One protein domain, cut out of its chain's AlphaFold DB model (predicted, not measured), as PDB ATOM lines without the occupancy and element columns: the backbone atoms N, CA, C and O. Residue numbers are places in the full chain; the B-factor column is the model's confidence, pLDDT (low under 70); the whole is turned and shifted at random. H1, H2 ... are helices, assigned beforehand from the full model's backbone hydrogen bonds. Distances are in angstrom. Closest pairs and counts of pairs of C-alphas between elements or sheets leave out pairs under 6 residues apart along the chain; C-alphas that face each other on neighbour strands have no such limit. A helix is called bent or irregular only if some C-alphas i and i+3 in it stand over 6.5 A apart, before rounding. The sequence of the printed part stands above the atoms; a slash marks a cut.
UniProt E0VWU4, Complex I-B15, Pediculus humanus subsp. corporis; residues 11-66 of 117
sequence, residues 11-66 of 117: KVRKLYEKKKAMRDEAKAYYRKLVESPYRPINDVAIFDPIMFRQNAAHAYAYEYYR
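This is residues 11 to 66 of the 117 residues of the protein "Complex I-B15" of Pediculus humanus subsp. corporis (UniProt E0VWU4). Two separate helices, H1 and H2, form the two arms of a wide, open V in a flat layer, and the long loop of residues 35 to 48 turns the chain round from one arm to the other. The arms have no contact with each other, and the space between them is empty. The printed part has 56 residues, 11 to 66, with two named helices, H1 then H2, and no named strand; the class is all helix. It is extended, with a radius of gyration of the C-alphas of 16.4 A, and its C-alphas span 47 by 37 by 9 A.

H1 is residues 11 to 34, 34.9 A from first to last C-alpha, and begins with C-alpha 11 at (-19.468, -18.009, 63.635). C-alpha 34 stands at (-37.646, -10.712, 34.715). Residues 35 to 48 follow, with no named element. H2 is residues 49 to 62, 21.2 A long, and ends with C-alpha 62 at (-3.060, -15.456, 30.019). It is irregular: C-alphas 59 and 62 are 7.6 A apart. Residues 63 to 66 end the printed part.

H1 and H2 are apart, with no C-alpha of the one within 8 A of the other. Residues 11 to 29 of H1 stand free, and so do residues 35 to 45 and residues 49 to 66, of which 49 to 62 belong to H2. In H1 every O i to N i+4 pair is within hydrogen-bond range; in H2 9 of 10 are.

The C-alphas farthest apart are those of Pro 37 and Arg 66, at 47.9 A. The C-alphas of Lys 11 and Arg 66, the first and last printed, are 35.3 A apart. The link from H1 to H2, 14 residues, is long, and the printed part has no cut. The mean pLDDT of the printed part is 88.5, and residues 41 to 43 are under 70.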
ATOM      1  N   LYS A  11     -20.195 -18.603  64.765       82.50
ATOM      2  CA  LYS A  11     -19.468 -18.009  63.635       82.50
ATOM      3  C   LYS A  11     -19.899 -18.587  62.287       82.50
ATOM      4  O   LYS A  11     -20.108 -17.842  61.332       82.50
ATOM      5  N   VAL A  12     -20.039 -19.904  62.199       84.94
ATOM      6  CA  VAL A  12     -20.425 -20.603  60.969       84.94
ATOM      7  C   VAL A  12     -21.903 -20.345  60.657       84.94
ATOM      8  O   VAL A  12     -22.243 -20.093  59.502       84.94
ATOM      9  N   ARG A  13     -22.767 -20.271  61.679       85.88
ATOM     10  CA  ARG A  13     -24.171 -19.868  61.511       85.88
ATOM     11  C   ARG A  13     -24.286 -18.462  60.912       85.88
ATOM     12  O   ARG A  13     -24.964 -18.289  59.901       85.88
ATOM     13  N   LYS A  14     -23.541 -17.486  61.446       88.50
ATOM     14  CA  LYS A  14     -23.479 -16.118  60.895       88.50
ATOM     15  C   LYS A  14     -22.981 -16.091  59.445       88.50
ATOM     16  O   LYS A  14     -23.449 -15.281  58.648       88.50
ATOM     17  N   LEU A  15     -22.048 -16.970  59.068       89.94
ATOM     18  CA  LEU A  15     -21.598 -17.091  57.675       89.94
ATOM     19  C   LEU A  15     -22.698 -17.631  56.752       89.94
ATOM     20  O   LEU A  15     -22.846 -17.127  55.639       89.94
ATOM     21  N   TYR A  16     -23.477 -18.621  57.193       90.38
ATOM     22  CA  TYR A  16     -24.613 -19.129  56.417       90.38
ATOM     23  C   TYR A  16     -25.716 -18.085  56.258       90.38
ATOM     24  O   TYR A  16     -26.236 -17.924  55.155       90.38
ATOM     25  N   GLU A  17     -26.024 -17.336  57.316       92.69
ATOM     26  CA  GLU A  17     -26.988 -16.234  57.267       92.69
ATOM     27  C   GLU A  17     -26.542 -15.156  56.268       92.69
ATOM     28  O   GLU A  17     -27.325 -14.763  55.405       92.69
ATOM     29  N   LYS A  18     -25.258 -14.765  56.278       94.19
ATOM     30  CA  LYS A  18     -24.695 -13.827  55.288       94.19
ATOM     31  C   LYS A  18     -24.774 -14.357  53.854       94.19
ATOM     32  O   LYS A  18     -25.186 -13.628  52.956       94.19
ATOM     33  N   LYS A  19     -24.411 -15.623  53.622       93.75
ATOM     34  CA  LYS A  19     -24.504 -16.248  52.288       93.75
ATOM     35  C   LYS A  19     -25.945 -16.313  51.790       93.75
ATOM     36  O   LYS A  19     -26.195 -16.080  50.610       93.75
ATOM     37  N   LYS A  20     -26.885 -16.632  52.683       95.44
ATOM     38  CA  LYS A  20     -28.312 -16.651  52.371       95.44
ATOM     39  C   LYS A  20     -28.800 -15.251  51.995       95.44
ATOM     40  O   LYS A  20     -29.416 -15.117  50.947       95.44
ATOM     41  N   ALA A  21     -28.444 -14.230  52.776       96.56
ATOM     42  CA  ALA A  21     -28.816 -12.845  52.496       96.56
ATOM     43  C   ALA A  21     -28.331 -12.391  51.106       96.56
ATOM     44  O   ALA A  21     -29.138 -11.955  50.291       96.56
ATOM     45  N   MET A  22     -27.052 -12.623  50.779       93.56
ATOM     46  CA  MET A  22     -26.493 -12.304  49.455       93.56
ATOM     47  C   MET A  22     -27.227 -13.024  48.311       93.56
ATOM     48  O   MET A  22     -27.465 -12.451  47.248       93.56
ATOM     49  N   ARG A  23     -27.601 -14.294  48.514       93.75
ATOM     50  CA  ARG A  23     -28.360 -15.066  47.521       93.75
ATOM     51  C   ARG A  23     -29.770 -14.506  47.329       93.75
ATOM     52  O   ARG A  23     -30.242 -14.429  46.194       93.75
ATOM     53  N   ASP A  24     -30.439 -14.153  48.419       96.12
ATOM     54  CA  ASP A  24     -31.801 -13.627  48.392       96.12
ATOM     55  C   ASP A  24     -31.845 -12.242  47.725       96.12
ATOM     56  O   ASP A  24     -32.739 -11.991  46.911       96.12
ATOM     57  N   GLU A  25     -30.837 -11.396  47.966       94.81
ATOM     58  CA  GLU A  25     -30.636 -10.112  47.280       94.81
ATOM     59  C   GLU A  25     -30.449 -10.289  45.768       94.81
ATOM     60  O   GLU A  25     -31.176  -9.680  44.978       94.81
ATOM     61  N   ALA A  26     -29.543 -11.177  45.346       90.62
ATOM     62  CA  ALA A  26     -29.316 -11.462  43.929       90.62
ATOM     63  C   ALA A  26     -30.584 -12.001  43.242       90.62
ATOM     64  O   ALA A  26     -30.939 -11.582  42.138       90.62
ATOM     65  N   LYS A  27     -31.328 -12.885  43.921       92.62
ATOM     66  CA  LYS A  27     -32.602 -13.416  43.417       92.62
ATOM     67  C   LYS A  27     -33.679 -12.334  43.328       92.62
ATOM     68  O   LYS A  27     -34.488 -12.346  42.402       92.62
ATOM     69  N   ALA A  28     -33.734 -11.418  44.293       93.81
ATOM     70  CA  ALA A  28     -34.651 -10.283  44.254       93.81
ATOM     71  C   ALA A  28     -34.333  -9.343  43.083       93.81
ATOM     72  O   ALA A  28     -35.250  -8.951  42.368       93.81
ATOM     73  N   TYR A  29     -33.053  -9.045  42.842       89.69
ATOM     74  CA  TYR A  29     -32.618  -8.258  41.688       89.69
ATOM     75  C   TYR A  29     -33.013  -8.920  40.361       89.69
ATOM     76  O   TYR A  29     -33.642  -8.284  39.521       89.69
ATOM     77  N   TYR A  30     -32.739 -10.218  40.210       89.25
ATOM     78  CA  TYR A  30     -33.104 -10.960  39.003       89.25
ATOM     79  C   TYR A  30     -34.619 -10.969  38.755       89.25
ATOM     80  O   TYR A  30     -35.060 -10.693  37.643       89.25
ATOM     81  N   ARG A  31     -35.434 -11.204  39.795       90.38
ATOM     82  CA  ARG A  31     -36.904 -11.153  39.677       90.38
ATOM     83  C   ARG A  31     -37.401  -9.801  39.179       90.38
ATOM     84  O   ARG A  31     -38.216  -9.776  38.270       90.38
ATOM     85  N   LYS A  32     -36.849  -8.691  39.688       89.38
ATOM     86  CA  LYS A  32     -37.203  -7.339  39.213       89.38
ATOM     87  C   LYS A  32     -36.943  -7.155  37.717       89.38
ATOM     88  O   LYS A  32     -37.721  -6.486  37.048       89.38
ATOM     89  N   LEU A  33     -35.862  -7.734  37.195       86.25
ATOM     90  CA  LEU A  33     -35.532  -7.663  35.769       86.25
ATOM     91  C   LEU A  33     -36.434  -8.562  34.913       86.25
ATOM     92  O   LEU A  33     -36.796  -8.183  33.803       86.25
ATOM     93  N   VAL A  34     -36.795  -9.742  35.424       87.06
ATOM     94  CA  VAL A  34     -37.646 -10.712  34.715       87.06
ATOM     95  C   VAL A  34     -39.103 -10.270  34.672       87.06
ATOM     96  O   VAL A  34     -39.725 -10.355  33.618       87.06
ATOM     97  N   GLU A  35     -39.640  -9.823  35.805       88.06
ATOM     98  CA  GLU A  35     -41.060  -9.496  35.993       88.06
ATOM     99  C   GLU A  35     -41.403  -8.064  35.539       88.06
ATOM    100  O   GLU A  35     -42.559  -7.652  35.609       88.06
ATOM    101  N   SER A  36     -40.419  -7.290  35.063       83.94
ATOM    102  CA  SER A  36     -40.648  -5.934  34.560       83.94
ATOM    103  C   SER A  36     -41.504  -5.953  33.283       83.94
ATOM    104  O   SER A  36     -41.087  -6.551  32.287       83.94
ATOM    105  N   PRO A  37     -42.647  -5.238  33.240       84.50
ATOM    106  CA  PRO A  37     -43.487  -5.148  32.042       84.50
ATOM    107  C   PRO A  37     -42.832  -4.330  30.919       84.50
ATOM    108  O   PRO A  37     -43.257  -4.404  29.772       84.50
ATOM    109  N   TYR A  38     -41.784  -3.564  31.238       83.75
ATOM    110  CA  TYR A  38     -40.994  -2.791  30.276       83.75
ATOM    111  C   TYR A  38     -39.781  -3.561  29.751       83.75
ATOM    112  O   TYR A  38     -38.906  -2.978  29.110       83.75
ATOM    113  N   ARG A  39     -39.679  -4.863  30.048       76.50
ATOM    114  CA  ARG A  39     -38.627  -5.696  29.475       76.50
ATOM    115  C   ARG A  39     -38.806  -5.728  27.949       76.50
ATOM    116  O   ARG A  39     -39.915  -5.993  27.486       76.50
ATOM    117  N   PRO A  40     -37.749  -5.466  27.157       74.69
ATOM    118  CA  PRO A  40     -37.846  -5.558  25.708       74.69
ATOM    119  C   PRO A  40     -38.304  -6.969  25.318       74.69
ATOM    120  O   PRO A  40     -37.704  -7.959  25.733       74.69
ATOM    121  N   ILE A  41     -39.387  -7.038  24.542       68.75
ATOM    122  CA  ILE A  41     -40.011  -8.283  24.055       68.75
ATOM    123  C   ILE A  41     -39.047  -9.059  23.145       68.75
ATOM    124  O   ILE A  41     -39.109 -10.282  23.048       68.75
ATOM    125  N   ASN A  42     -38.115  -8.346  22.516       68.56
ATOM    126  CA  ASN A  42     -37.090  -8.923  21.667       68.56
ATOM    127  C   ASN A  42     -35.981  -9.474  22.559       68.56
ATOM    128  O   ASN A  42     -35.250  -8.663  23.108       68.56
ATOM    129  N   ASP A  43     -35.918 -10.797  22.725       57.69
ATOM    130  CA  ASP A  43     -34.794 -11.719  23.021       57.69
ATOM    131  C   ASP A  43     -33.449 -11.207  23.604       57.69
ATOM    132  O   ASP A  43     -32.402 -11.843  23.473       57.69
ATOM    133  N   VAL A  44     -33.431 -10.076  24.306       73.00
ATOM    134  CA  VAL A  44     -32.252  -9.571  24.995       73.00
ATOM    135  C   VAL A  44     -32.115 -10.402  26.263       73.00
ATOM    136  O   VAL A  44     -32.891 -10.279  27.221       73.00
ATOM    137  N   ALA A  45     -31.136 -11.305  26.238       79.88
ATOM    138  CA  ALA A  45     -30.726 -12.066  27.404       79.88
ATOM    139  C   ALA A  45     -30.434 -11.106  28.567       79.88
ATOM    140  O   ALA A  45     -29.817 -10.052  28.391       79.88
ATOM    141  N   ILE A  46     -30.895 -11.462  29.766       84.19
ATOM    142  CA  ILE A  46     -30.642 -10.660  30.963       84.19
ATOM    143  C   ILE A  46     -29.138 -10.671  31.229       84.19
ATOM    144  O   ILE A  46     -28.521 -11.732  31.319       84.19
ATOM    145  N   PHE A  47     -28.552  -9.483  31.361       86.06
ATOM    146  CA  PHE A  47     -27.140  -9.335  31.673       86.06
ATOM    147  C   PHE A  47     -26.867  -9.791  33.114       86.06
ATOM    148  O   PHE A  47     -27.263  -9.113  34.064       86.06
ATOM    149  N   ASP A  48     -26.187 -10.929  33.285       88.69
ATOM    150  CA  ASP A  48     -25.703 -11.382  34.593       88.69
ATOM    151  C   ASP A  48     -24.222 -11.002  34.786       88.69
ATOM    152  O   ASP A  48     -23.342 -11.630  34.184       88.69
ATOM    153  N   PRO A  49     -23.902 -10.021  35.654       89.62
ATOM    154  CA  PRO A  49     -22.528  -9.574  35.865       89.62
ATOM    155  C   PRO A  49     -21.593 -10.689  36.354       89.62
ATOM    156  O   PRO A  49     -20.390 -10.625  36.097       89.62
ATOM    157  N   ILE A  50     -22.101 -11.720  37.040       90.50
ATOM    158  CA  ILE A  50     -21.274 -12.830  37.526       90.50
ATOM    159  C   ILE A  50     -20.805 -13.691  36.354       90.50
ATOM    160  O   ILE A  50     -19.619 -14.023  36.282       90.50
ATOM    161  N   MET A  51     -21.706 -13.999  35.419       90.75
ATOM    162  CA  MET A  51     -21.377 -14.747  34.202       90.75
ATOM    163  C   MET A  51     -20.379 -13.977  33.337       90.75
ATOM    164  O   MET A  51     -19.365 -14.533  32.920       90.75
ATOM    165  N   PHE A  52     -20.595 -12.673  33.138       92.94
ATOM    166  CA  PHE A  52     -19.646 -11.842  32.391       92.94
ATOM    167  C   PHE A  52     -18.283 -11.757  33.071       92.94
ATOM    168  O   PHE A  52     -17.264 -11.855  32.393       92.94
ATOM    169  N   ARG A  53     -18.235 -11.648  34.403       93.69
ATOM    170  CA  ARG A  53     -16.968 -11.655  35.142       93.69
ATOM    171  C   ARG A  53     -16.237 -12.989  35.017       93.69
ATOM    172  O   ARG A  53     -15.018 -12.990  34.892       93.69
ATOM    173  N   GLN A  54     -16.954 -14.110  35.050       95.19
ATOM    174  CA  GLN A  54     -16.356 -15.428  34.842       95.19
ATOM    175  C   GLN A  54     -15.784 -15.551  33.424       95.19
ATOM    176  O   GLN A  54     -14.633 -15.951  33.262       95.19
ATOM    177  N   ASN A  55     -16.545 -15.138  32.413       95.38
ATOM    178  CA  ASN A  55     -16.087 -15.140  31.024       95.38
ATOM    179  C   ASN A  55     -14.869 -14.230  30.829       95.38
ATOM    180  O   ASN A  55     -13.890 -14.637  30.208       95.38
ATOM    181  N   ALA A  56     -14.887 -13.035  31.424       95.38
ATOM    182  CA  ALA A  56     -13.745 -12.132  31.428       95.38
ATOM    183  C   ALA A  56     -12.529 -12.772  32.116       95.38
ATOM    184  O   ALA A  56     -11.435 -12.731  31.570       95.38
ATOM    185  N   ALA A  57     -12.703 -13.428  33.267       95.00
ATOM    186  CA  ALA A  57     -11.608 -14.108  33.960       95.00
ATOM    187  C   ALA A  57     -10.964 -15.215  33.107       95.00
ATOM    188  O   ALA A  57      -9.749 -15.389  33.151       95.00
ATOM    189  N   HIS A  58     -11.754 -15.934  32.303       93.62
ATOM    190  CA  HIS A  58     -11.222 -16.903  31.344       93.62
ATOM    191  C   HIS A  58     -10.491 -16.229  30.180       93.62
ATOM    192  O   HIS A  58      -9.410 -16.679  29.808       93.62
ATOM    193  N   ALA A  59     -11.041 -15.141  29.635       94.69
ATOM    194  CA  ALA A  59     -10.411 -14.391  28.551       94.69
ATOM    195  C   ALA A  59      -9.055 -13.793  28.973       94.69
ATOM    196  O   ALA A  59      -8.079 -13.889  28.234       94.69
ATOM    197  N   TYR A  60      -8.969 -13.261  30.193       95.75
ATOM    198  CA  TYR A  60      -7.751 -12.670  30.751       95.75
ATOM    199  C   TYR A  60      -6.812 -13.687  31.416       95.75
ATOM    200  O   TYR A  60      -5.807 -13.301  32.010       95.75
ATOM    201  N   ALA A  61      -7.085 -14.993  31.324       92.12
ATOM    202  CA  ALA A  61      -6.303 -16.014  32.024       92.12
ATOM    203  C   ALA A  61      -4.800 -15.971  31.684       92.12
ATOM    204  O   ALA A  61      -3.967 -16.265  32.543       92.12
ATOM    205  N   TYR A  62      -4.449 -15.579  30.456       91.00
ATOM    206  CA  TYR A  62      -3.060 -15.456  30.019       91.00
ATOM    207  C   TYR A  62      -2.327 -14.270  30.662       91.00
ATOM    208  O   TYR A  62      -1.169 -14.407  31.043       91.00
ATOM    209  N   GLU A  63      -2.994 -13.129  30.854       94.00
ATOM    210  CA  GLU A  63      -2.379 -11.932  31.453       94.00
ATOM    211  C   GLU A  63      -1.979 -12.152  32.914       94.00
ATOM    212  O   GLU A  63      -0.978 -11.621  33.390       94.00
ATOM    213  N   TYR A  64      -2.743 -12.984  33.624       92.75
ATOM    214  CA  TYR A  64      -2.467 -13.351  35.012       92.75
ATOM    215  C   TYR A  64      -1.611 -14.619  35.148       92.75
ATOM    216  O   TYR A  64      -1.317 -15.043  36.272       92.75
ATOM    217  N   TYR A  65      -1.194 -15.235  34.037       92.19
ATOM    218  CA  TYR A  65      -0.371 -16.436  34.072       92.19
ATOM    219  C   TYR A  65       1.029 -16.117  34.606       92.19
ATOM    220  O   TYR A  65       1.771 -15.312  34.047       92.19
ATOM    221  N   ARG A  66       1.419 -16.797  35.691       92.06
ATOM    222  CA  ARG A  66       2.782 -16.740  36.229       92.06
ATOM    223  C   ARG A  66       3.527 -18.021  35.860       92.06
ATOM    224  O   ARG A  66       3.110 -19.092  36.315       92.06
TER     225      ARG A  66